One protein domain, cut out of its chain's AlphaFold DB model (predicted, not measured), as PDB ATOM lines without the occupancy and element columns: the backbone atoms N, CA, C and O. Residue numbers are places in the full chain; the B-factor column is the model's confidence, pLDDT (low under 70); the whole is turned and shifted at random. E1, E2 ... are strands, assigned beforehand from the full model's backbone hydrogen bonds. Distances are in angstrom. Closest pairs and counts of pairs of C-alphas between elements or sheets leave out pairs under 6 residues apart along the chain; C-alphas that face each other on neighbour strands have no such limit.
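This is residues 39 to 92 of the 464 residues of the protein "Leucine-rich repeat domain-containing protein" of Bacteroidales bacterium (UniProt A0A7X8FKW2). One sheet of five short and long strands is curled like part of a barrel and folded back on itself, so that E1 and E2 on one leaf face E6 and E5 on the other, with E3 as the hinge. From one end of this folded body residues 64 to 71 loop away and lead to the short strand E4, which lies outside the sheet. The printed part has 54 residues with no named helix and six named strands, E1 to E6 in order along the chain; the sheet's order is E1, E2, E3, E6, E5, mixed, and the class is all strand. The whole is compact, with a radius of gyration of the C-alphas of 10.9 A, yet its outline is a rod, spanning 35 by 17 by 15 A.

The sheet is formed by E1, residues 39 to 41, E2, residues 45 to 53, E3, residues 56 to 63, E6, residues 84 to 91, and E5, residues 78 to 81. It is strongly twisted, and E1 and E5 are its edge strands. E2 and E3 form an antiparallel hairpin at 159 degrees, with N 48 and O 60 within hydrogen-bond range at 2.9 A. E2 bends by 62 degrees at residue 50. E1 and E2 form another hairpin, with N 47 and O 40 at 2.8 A; E1, E2 and E3 make a meander, each strand the antiparallel neighbour of the one before. On the other side of E3, E6 is its parallel neighbour at 47 degrees, with N 87 and O 57 at 2.9 A. E5 and E6 form an antiparallel hairpin, with N 86 and O 79 at 2.8 A. The two leaves of the folded sheet, one sheet bent back on itself, have 15 pairs of C-alphas within 11 A. The closest C-alphas of E1 and E5 are those of Phe 40 and Asn 81, 7.6 A apart. E4, residues 72 to 74, pairs with no named strand and is apart from E3 and E5, among others.

E2 begins with C-alpha 45 at (2.968, -23.611, 47.536) and measures 22.1 A from first to last C-alpha. E3 measures 22.3 A, E6 19.7 A and E5 10.2 A. E1 begins at C-alpha 39, (-5.378, -24.594, 41.500), and measures 7.0 A; E4 measures 6.9 A. E6 ends at C-alpha 91, (-0.664, -32.946, 51.652).

The two C-alphas farthest apart, those of Gly 54 and Glu 71, are 35.8 A apart. The printed part has no cut. The link from E3 to E4, with 8 residues, is short, and the other links are tight. The mean pLDDT of the printed part is 90.1; residues 66 to 69 are under 70.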
ATOM      1  N   THR A  39      -6.630 -24.836  40.785       94.75
ATOM      2  CA  THR A  39      -5.378 -24.594  41.500       94.75
ATOM      3  C   THR A  39      -5.088 -23.108  41.635       94.75
ATOM      4  O   THR A  39      -5.444 -22.298  40.779       94.75
ATOM      5  N   PHE A  40      -4.421 -22.743  42.725       93.88
ATOM      6  CA  PHE A  40      -3.861 -21.411  42.932       93.88
ATOM      7  C   PHE A  40      -2.556 -21.509  43.718       93.88
ATOM      8  O   PHE A  40      -2.276 -22.530  44.340       93.88
ATOM      9  N   THR A  41      -1.740 -20.462  43.684       92.88
ATOM     10  CA  THR A  41      -0.402 -20.475  44.285       92.88
ATOM     11  C   THR A  41      -0.186 -19.288  45.218       92.88
ATOM     12  O   THR A  41      -0.758 -18.215  45.027       92.88
ATOM     13  N   ASP A  42       0.659 -19.478  46.230       88.31
ATOM     14  CA  ASP A  42       1.328 -18.385  46.948       88.31
ATOM     15  C   ASP A  42       2.834 -18.416  46.655       88.31
ATOM     16  O   ASP A  42       3.243 -19.059  45.703       88.31
ATOM     17  N   ALA A  43       3.685 -17.733  47.425       81.44
ATOM     18  CA  ALA A  43       5.132 -17.728  47.175       81.44
ATOM     19  C   ALA A  43       5.821 -19.104  47.311       81.44
ATOM     20  O   ALA A  43       6.897 -19.290  46.752       81.44
ATOM     21  N   ASN A  44       5.235 -20.045  48.055       81.88
ATOM     22  CA  ASN A  44       5.869 -21.301  48.459       81.88
ATOM     23  C   ASN A  44       5.137 -22.541  47.930       81.88
ATOM     24  O   ASN A  44       5.762 -23.579  47.698       81.88
ATOM     25  N   PHE A  45       3.819 -22.450  47.748       92.94
ATOM     26  CA  PHE A  45       2.968 -23.611  47.536       92.94
ATOM     27  C   PHE A  45       2.009 -23.451  46.363       92.94
ATOM     28  O   PHE A  45       1.564 -22.352  46.023       92.94
ATOM     29  N   THR A  46       1.657 -24.600  45.796       95.06
ATOM     30  CA  THR A  46       0.468 -24.795  44.973       95.06
ATOM     31  C   THR A  46      -0.613 -25.428  45.835       95.06
ATOM     32  O   THR A  46      -0.357 -26.397  46.552       95.06
ATOM     33  N   TYR A  47      -1.823 -24.894  45.736       96.50
ATOM     34  CA  TYR A  47      -3.011 -25.391  46.407       96.50
ATOM     35  C   TYR A  47      -4.018 -25.891  45.379       96.50
ATOM     36  O   TYR A  47      -4.279 -25.193  44.401       96.50
ATOM     37  N   THR A  48      -4.610 -27.058  45.622       97.12
ATOM     38  CA  THR A  48      -5.697 -27.624  44.808       97.12
ATOM     39  C   THR A  48      -6.978 -27.638  45.627       97.12
ATOM     40  O   THR A  48      -6.997 -28.209  46.719       97.12
ATOM     41  N   VAL A  49      -8.052 -27.031  45.119       96.88
ATOM     42  CA  VAL A  49      -9.357 -26.987  45.796       96.88
ATOM     43  C   VAL A  49      -9.965 -28.390  45.853       96.88
ATOM     44  O   VAL A  49     -10.170 -29.024  44.820       96.88
ATOM     45  N   LEU A  50     -10.265 -28.870  47.061       96.56
ATOM     46  CA  LEU A  50     -10.874 -30.184  47.306       96.56
ATOM     47  C   LEU A  50     -12.372 -30.080  47.573       96.56
ATOM     48  O   LEU A  50     -13.154 -30.894  47.085       96.56
ATOM     49  N   THR A  51     -12.775 -29.083  48.360       94.88
ATOM     50  CA  THR A  51     -14.181 -28.818  48.666       94.88
ATOM     51  C   THR A  51     -14.457 -27.327  48.689       94.88
ATOM     52  O   THR A  51     -13.579 -26.524  49.010       94.88
ATOM     53  N   GLU A  52     -15.708 -26.977  48.411       88.94
ATOM     54  CA  GLU A  52     -16.224 -25.621  48.530       88.94
ATOM     55  C   GLU A  52     -17.540 -25.613  49.304       88.94
ATOM     56  O   GLU A  52     -18.442 -26.411  49.049       88.94
ATOM     57  N   GLU A  53     -17.657 -24.670  50.233       85.69
ATOM     58  CA  GLU A  53     -18.872 -24.383  50.982       85.69
ATOM     59  C   GLU A  53     -18.982 -22.865  51.197       85.69
ATOM     60  O   GLU A  53     -18.414 -22.275  52.123       85.69
ATOM     61  N   GLY A  54     -19.691 -22.198  50.283       83.31
ATOM     62  CA  GLY A  54     -19.886 -20.749  50.306       83.31
ATOM     63  C   GLY A  54     -18.580 -19.967  50.126       83.31
ATOM     64  O   GLY A  54     -18.023 -19.913  49.032       83.31
ATOM     65  N   THR A  55     -18.119 -19.314  51.198       83.75
ATOM     66  CA  THR A  55     -16.845 -18.558  51.218       83.75
ATOM     67  C   THR A  55     -15.697 -19.341  51.859       83.75
ATOM     68  O   THR A  55     -14.600 -18.808  52.038       83.75
ATOM     69  N   THR A  56     -15.948 -20.605  52.203       89.69
ATOM     70  CA  THR A  56     -14.980 -21.509  52.821       89.69
ATOM     71  C   THR A  56     -14.777 -22.765  51.986       89.69
ATOM     72  O   THR A  56     -15.552 -23.040  51.074       89.69
ATOM     73  N   GLY A  57     -13.734 -23.530  52.286       93.56
ATOM     74  CA  GLY A  57     -13.464 -24.794  51.614       93.56
ATOM     75  C   GLY A  57     -12.245 -25.498  52.187       93.56
ATOM     76  O   GLY A  57     -11.680 -25.067  53.197       93.56
ATOM     77  N   THR A  58     -11.817 -26.564  51.523       97.38
ATOM     78  CA  THR A  58     -10.572 -27.269  51.852       97.38
ATOM     79  C   THR A  58      -9.664 -27.375  50.640       97.38
ATOM     80  O   THR A  58     -10.136 -27.382  49.500       97.38
ATOM     81  N   VAL A  59      -8.357 -27.437  50.884       98.25
ATOM     82  CA  VAL A  59      -7.335 -27.561  49.839       98.25
ATOM     83  C   VAL A  59      -6.300 -28.633  50.171       98.25
ATOM     84  O   VAL A  59      -5.992 -28.887  51.340       98.25
ATOM     85  N   SER A  60      -5.739 -29.213  49.110       98.19
ATOM     86  CA  SER A  60      -4.476 -29.952  49.121       98.19
ATOM     87  C   SER A  60      -3.312 -28.998  48.896       98.19
ATOM     88  O   SER A  60      -3.444 -28.077  48.094       98.19
ATOM     89  N   VAL A  61      -2.187 -29.211  49.579       97.50
ATOM     90  CA  VAL A  61      -0.953 -28.432  49.421       97.50
ATOM     91  C   VAL A  61       0.158 -29.266  48.780       97.50
ATOM     92  O   VAL A  61       0.361 -30.435  49.117       97.50
ATOM     93  N   ALA A  62       0.915 -28.635  47.885       95.81
ATOM     94  CA  ALA A  62       2.139 -29.162  47.295       95.81
ATOM     95  C   ALA A  62       3.179 -28.053  47.087       95.81
ATOM     96  O   ALA A  62       2.849 -26.866  47.078       95.81
ATOM     97  N   LYS A  63       4.449 -28.428  46.896       91.00
ATOM     98  CA  LYS A  63       5.493 -27.497  46.445       91.00
ATOM     99  C   LYS A  63       5.102 -26.881  45.098       91.00
ATOM    100  O   LYS A  63       4.469 -27.548  44.276       91.00
ATOM    101  N   GLN A  64       5.545 -25.658  44.817       86.25
ATOM    102  CA  GLN A  64       5.443 -25.158  43.446       86.25
ATOM    103  C   GLN A  64       6.312 -25.974  42.476       86.25
ATOM    104  O   GLN A  64       7.401 -26.445  42.816       86.25
ATOM    105  N   SER A  65       5.852 -26.106  41.232       71.38
ATOM    106  CA  SER A  65       6.534 -26.867  40.179       71.38
ATOM    107  C   SER A  65       7.921 -26.319  39.817       71.38
ATOM    108  O   SER A  65       8.787 -27.105  39.441       71.38
ATOM    109  N   GLU A  66       8.153 -25.010  39.963       62.56
ATOM    110  CA  GLU A  66       9.388 -24.327  39.529       62.56
ATOM    111  C   GLU A  66      10.355 -23.964  40.671       62.56
ATOM    112  O   GLU A  66      11.460 -23.490  40.410       62.56
ATOM    113  N   SER A  67       9.990 -24.209  41.935       62.59
ATOM    114  CA  SER A  67      10.832 -23.879  43.091       62.59
ATOM    115  C   SER A  67      11.159 -25.110  43.932       62.59
ATOM    116  O   SER A  67      10.285 -25.926  44.231       62.59
ATOM    117  N   THR A  68      12.406 -25.213  44.393       63.28
ATOM    118  CA  THR A  68      12.699 -26.018  45.584       63.28
ATOM    119  C   THR A  68      12.267 -25.204  46.805       63.28
ATOM    120  O   THR A  68      12.612 -24.023  46.878       63.28
ATOM    121  N   PRO A  69      11.475 -25.771  47.734       68.44
ATOM    122  CA  PRO A  69      11.124 -25.067  48.959       68.44
ATOM    123  C   PRO A  69      12.381 -24.638  49.725       68.44
ATOM    124  O   PRO A  69      13.442 -25.254  49.581       68.44
ATOM    125  N   SER A  70      12.250 -23.599  50.551       70.56
ATOM    126  CA  SER A  70      13.295 -23.197  51.495       70.56
ATOM    127  C   SER A  70      13.740 -24.373  52.368       70.56
ATOM    128  O   SER A  70      13.001 -25.339  52.559       70.56
ATOM    129  N   GLU A  71      14.931 -24.273  52.962       84.12
ATOM    130  CA  GLU A  71      15.466 -25.316  53.851       84.12
ATOM    131  C   GLU A  71      14.496 -25.676  54.985       84.12
ATOM    132  O   GLU A  71      14.422 -26.826  55.400       84.12
ATOM    133  N   THR A  72      13.707 -24.716  55.469       89.75
ATOM    134  CA  THR A  72      12.619 -24.967  56.420       89.75
ATOM    135  C   THR A  72      11.290 -24.513  55.839       89.75
ATOM    136  O   THR A  72      11.194 -23.405  55.309       89.75
ATOM    137  N   VAL A  73      10.267 -25.357  55.956       92.25
ATOM    138  CA  VAL A  73       8.921 -25.117  55.432       92.25
ATOM    139  C   VAL A  73       7.895 -25.279  56.546       92.25
ATOM    140  O   VAL A  73       7.876 -26.285  57.242       92.25
ATOM    141  N   THR A  74       6.984 -24.323  56.687       95.44
ATOM    142  CA  THR A  74       5.807 -24.467  57.552       95.44
ATOM    143  C   THR A  74       4.573 -24.447  56.669       95.44
ATOM    144  O   THR A  74       4.310 -23.448  56.000       95.44
ATOM    145  N   ILE A  75       3.826 -25.548  56.651       96.81
ATOM    146  CA  ILE A  75       2.557 -25.605  55.927       96.81
ATOM    147  C   ILE A  75       1.527 -24.787  56.724       96.81
ATOM    148  O   ILE A  75       1.357 -25.036  57.923       96.81
ATOM    149  N   PRO A  76       0.846 -23.801  56.113       97.06
ATOM    150  CA  PRO A  76      -0.160 -23.017  56.819       97.06
ATOM    151  C   PRO A  76      -1.411 -23.861  57.087       97.06
ATOM    152  O   PRO A  76      -1.753 -24.729  56.292       97.06
ATOM    153  N   SER A  77      -2.125 -23.598  58.186       97.88
ATOM    154  CA  SER A  77      -3.399 -24.283  58.466       97.88
ATOM    155  C   SER A  77      -4.550 -23.793  57.584       97.88
ATOM    156  O   SER A  77      -5.528 -24.509  57.363       97.88
ATOM    157  N   SER A  78      -4.438 -22.577  57.046       97.06
ATOM    158  CA  SER A  78      -5.400 -22.001  56.114       97.06
ATOM    159  C   SER A  78      -4.738 -21.044  55.127       97.06
ATOM    160  O   SER A  78      -3.672 -20.486  55.386       97.06
ATOM    161  N   VAL A  79      -5.389 -20.846  53.984       96.38
ATOM    162  CA  VAL A  79      -4.962 -19.917  52.936       96.38
ATOM    163  C   VAL A  79      -6.173 -19.186  52.365       96.38
ATOM    164  O   VAL A  79      -7.263 -19.747  52.255       96.38
ATOM    165  N   THR A  80      -6.000 -17.919  51.999       94.19
ATOM    166  CA  THR A  80      -7.054 -17.113  51.373       94.19
ATOM    167  C   THR A  80      -6.724 -16.888  49.904       94.19
ATOM    168  O   THR A  80      -5.638 -16.415  49.580       94.19
ATOM    169  N   ASN A  81      -7.683 -17.175  49.022       90.75
ATOM    170  CA  ASN A  81      -7.623 -16.815  47.610       90.75
ATOM    171  C   ASN A  81      -8.834 -15.938  47.268       90.75
ATOM    172  O   ASN A  81      -9.986 -16.342  47.451       90.75
ATOM    173  N   ALA A  82      -8.573 -14.711  46.812       87.25
ATOM    174  CA  ALA A  82      -9.574 -13.656  46.664       87.25
ATOM    175  C   ALA A  82     -10.409 -13.467  47.951       87.25
ATOM    176  O   ALA A  82      -9.873 -13.061  48.980       87.25
ATOM    177  N   SER A  83     -11.711 -13.750  47.898       86.19
ATOM    178  CA  SER A  83     -12.648 -13.590  49.023       86.19
ATOM    179  C   SER A  83     -12.950 -14.902  49.759       86.19
ATOM    180  O   SER A  83     -13.829 -14.920  50.621       86.19
ATOM    181  N   ARG A  84     -12.278 -16.006  49.403       89.81
ATOM    182  CA  ARG A  84     -12.514 -17.342  49.967       89.81
ATOM    183  C   ARG A  84     -11.355 -17.774  50.856       89.81
ATOM    184  O   ARG A  84     -10.197 -17.541  50.518       89.81
ATOM    185  N   THR A  85     -11.666 -18.415  51.980       95.25
ATOM    186  CA  THR A  85     -10.668 -18.973  52.907       95.25
ATOM    187  C   THR A  85     -10.760 -20.488  52.928       95.25
ATOM    188  O   THR A  85     -11.810 -21.046  53.231       95.25
ATOM    189  N   TYR A  86      -9.650 -21.155  52.649       96.94
ATOM    190  CA  TYR A  86      -9.560 -22.604  52.598       96.94
ATOM    191  C   TYR A  86      -8.751 -23.124  53.782       96.94
ATOM    192  O   TYR A  86      -7.687 -22.589  54.087       96.94
ATOM    193  N   SER A  87      -9.235 -24.179  54.435       98.00
ATOM    194  CA  SER A  87      -8.440 -24.964  55.381       98.00
ATOM    195  C   SER A  87      -7.514 -25.903  54.608       98.00
ATOM    196  O   SER A  87      -7.958 -26.585  53.685       98.00
ATOM    197  N   VAL A  88      -6.241 -25.977  54.987       98.50
ATOM    198  CA  VAL A  88      -5.286 -26.912  54.378       98.50
ATOM    199  C   VAL A  88      -5.417 -28.254  55.086       98.50
ATOM    200  O   VAL A  88      -4.963 -28.408  56.218       98.50
ATOM    201  N   THR A  89      -6.086 -29.214  54.451       98.56
ATOM    202  CA  THR A  89      -6.430 -30.507  55.073       98.56
ATOM    203  C   THR A  89      -5.670 -31.687  54.485       98.56
ATOM    204  O   THR A  89      -5.691 -32.777  55.054       98.56
ATOM    205  N   ASP A  90      -4.990 -31.490  53.360       98.69
ATOM    206  CA  ASP A  90      -4.331 -32.553  52.611       98.69
ATOM    207  C   ASP A  90      -2.927 -32.123  52.177       98.69
ATOM    208  O   ASP A  90      -2.734 -31.011  51.693       98.69
ATOM    209  N   ILE A  91      -1.949 -33.008  52.349       98.31
ATOM    210  CA  ILE A  91      -0.664 -32.946  51.652       98.31
ATOM    211  C   ILE A  91      -0.749 -33.962  50.518       98.31
ATOM    212  O   ILE A  91      -0.807 -35.165  50.780       98.31
ATOM    213  N   GLY A  92      -0.751 -33.488  49.275       96.56
ATOM    214  CA  GLY A  92      -0.987 -34.338  48.111       96.56
ATOM    215  C   GLY A  92       0.034 -35.471  47.947       96.56
ATOM    216  O   GLY A  92       1.156 -35.434  48.463       96.56
TER     217      GLY A  92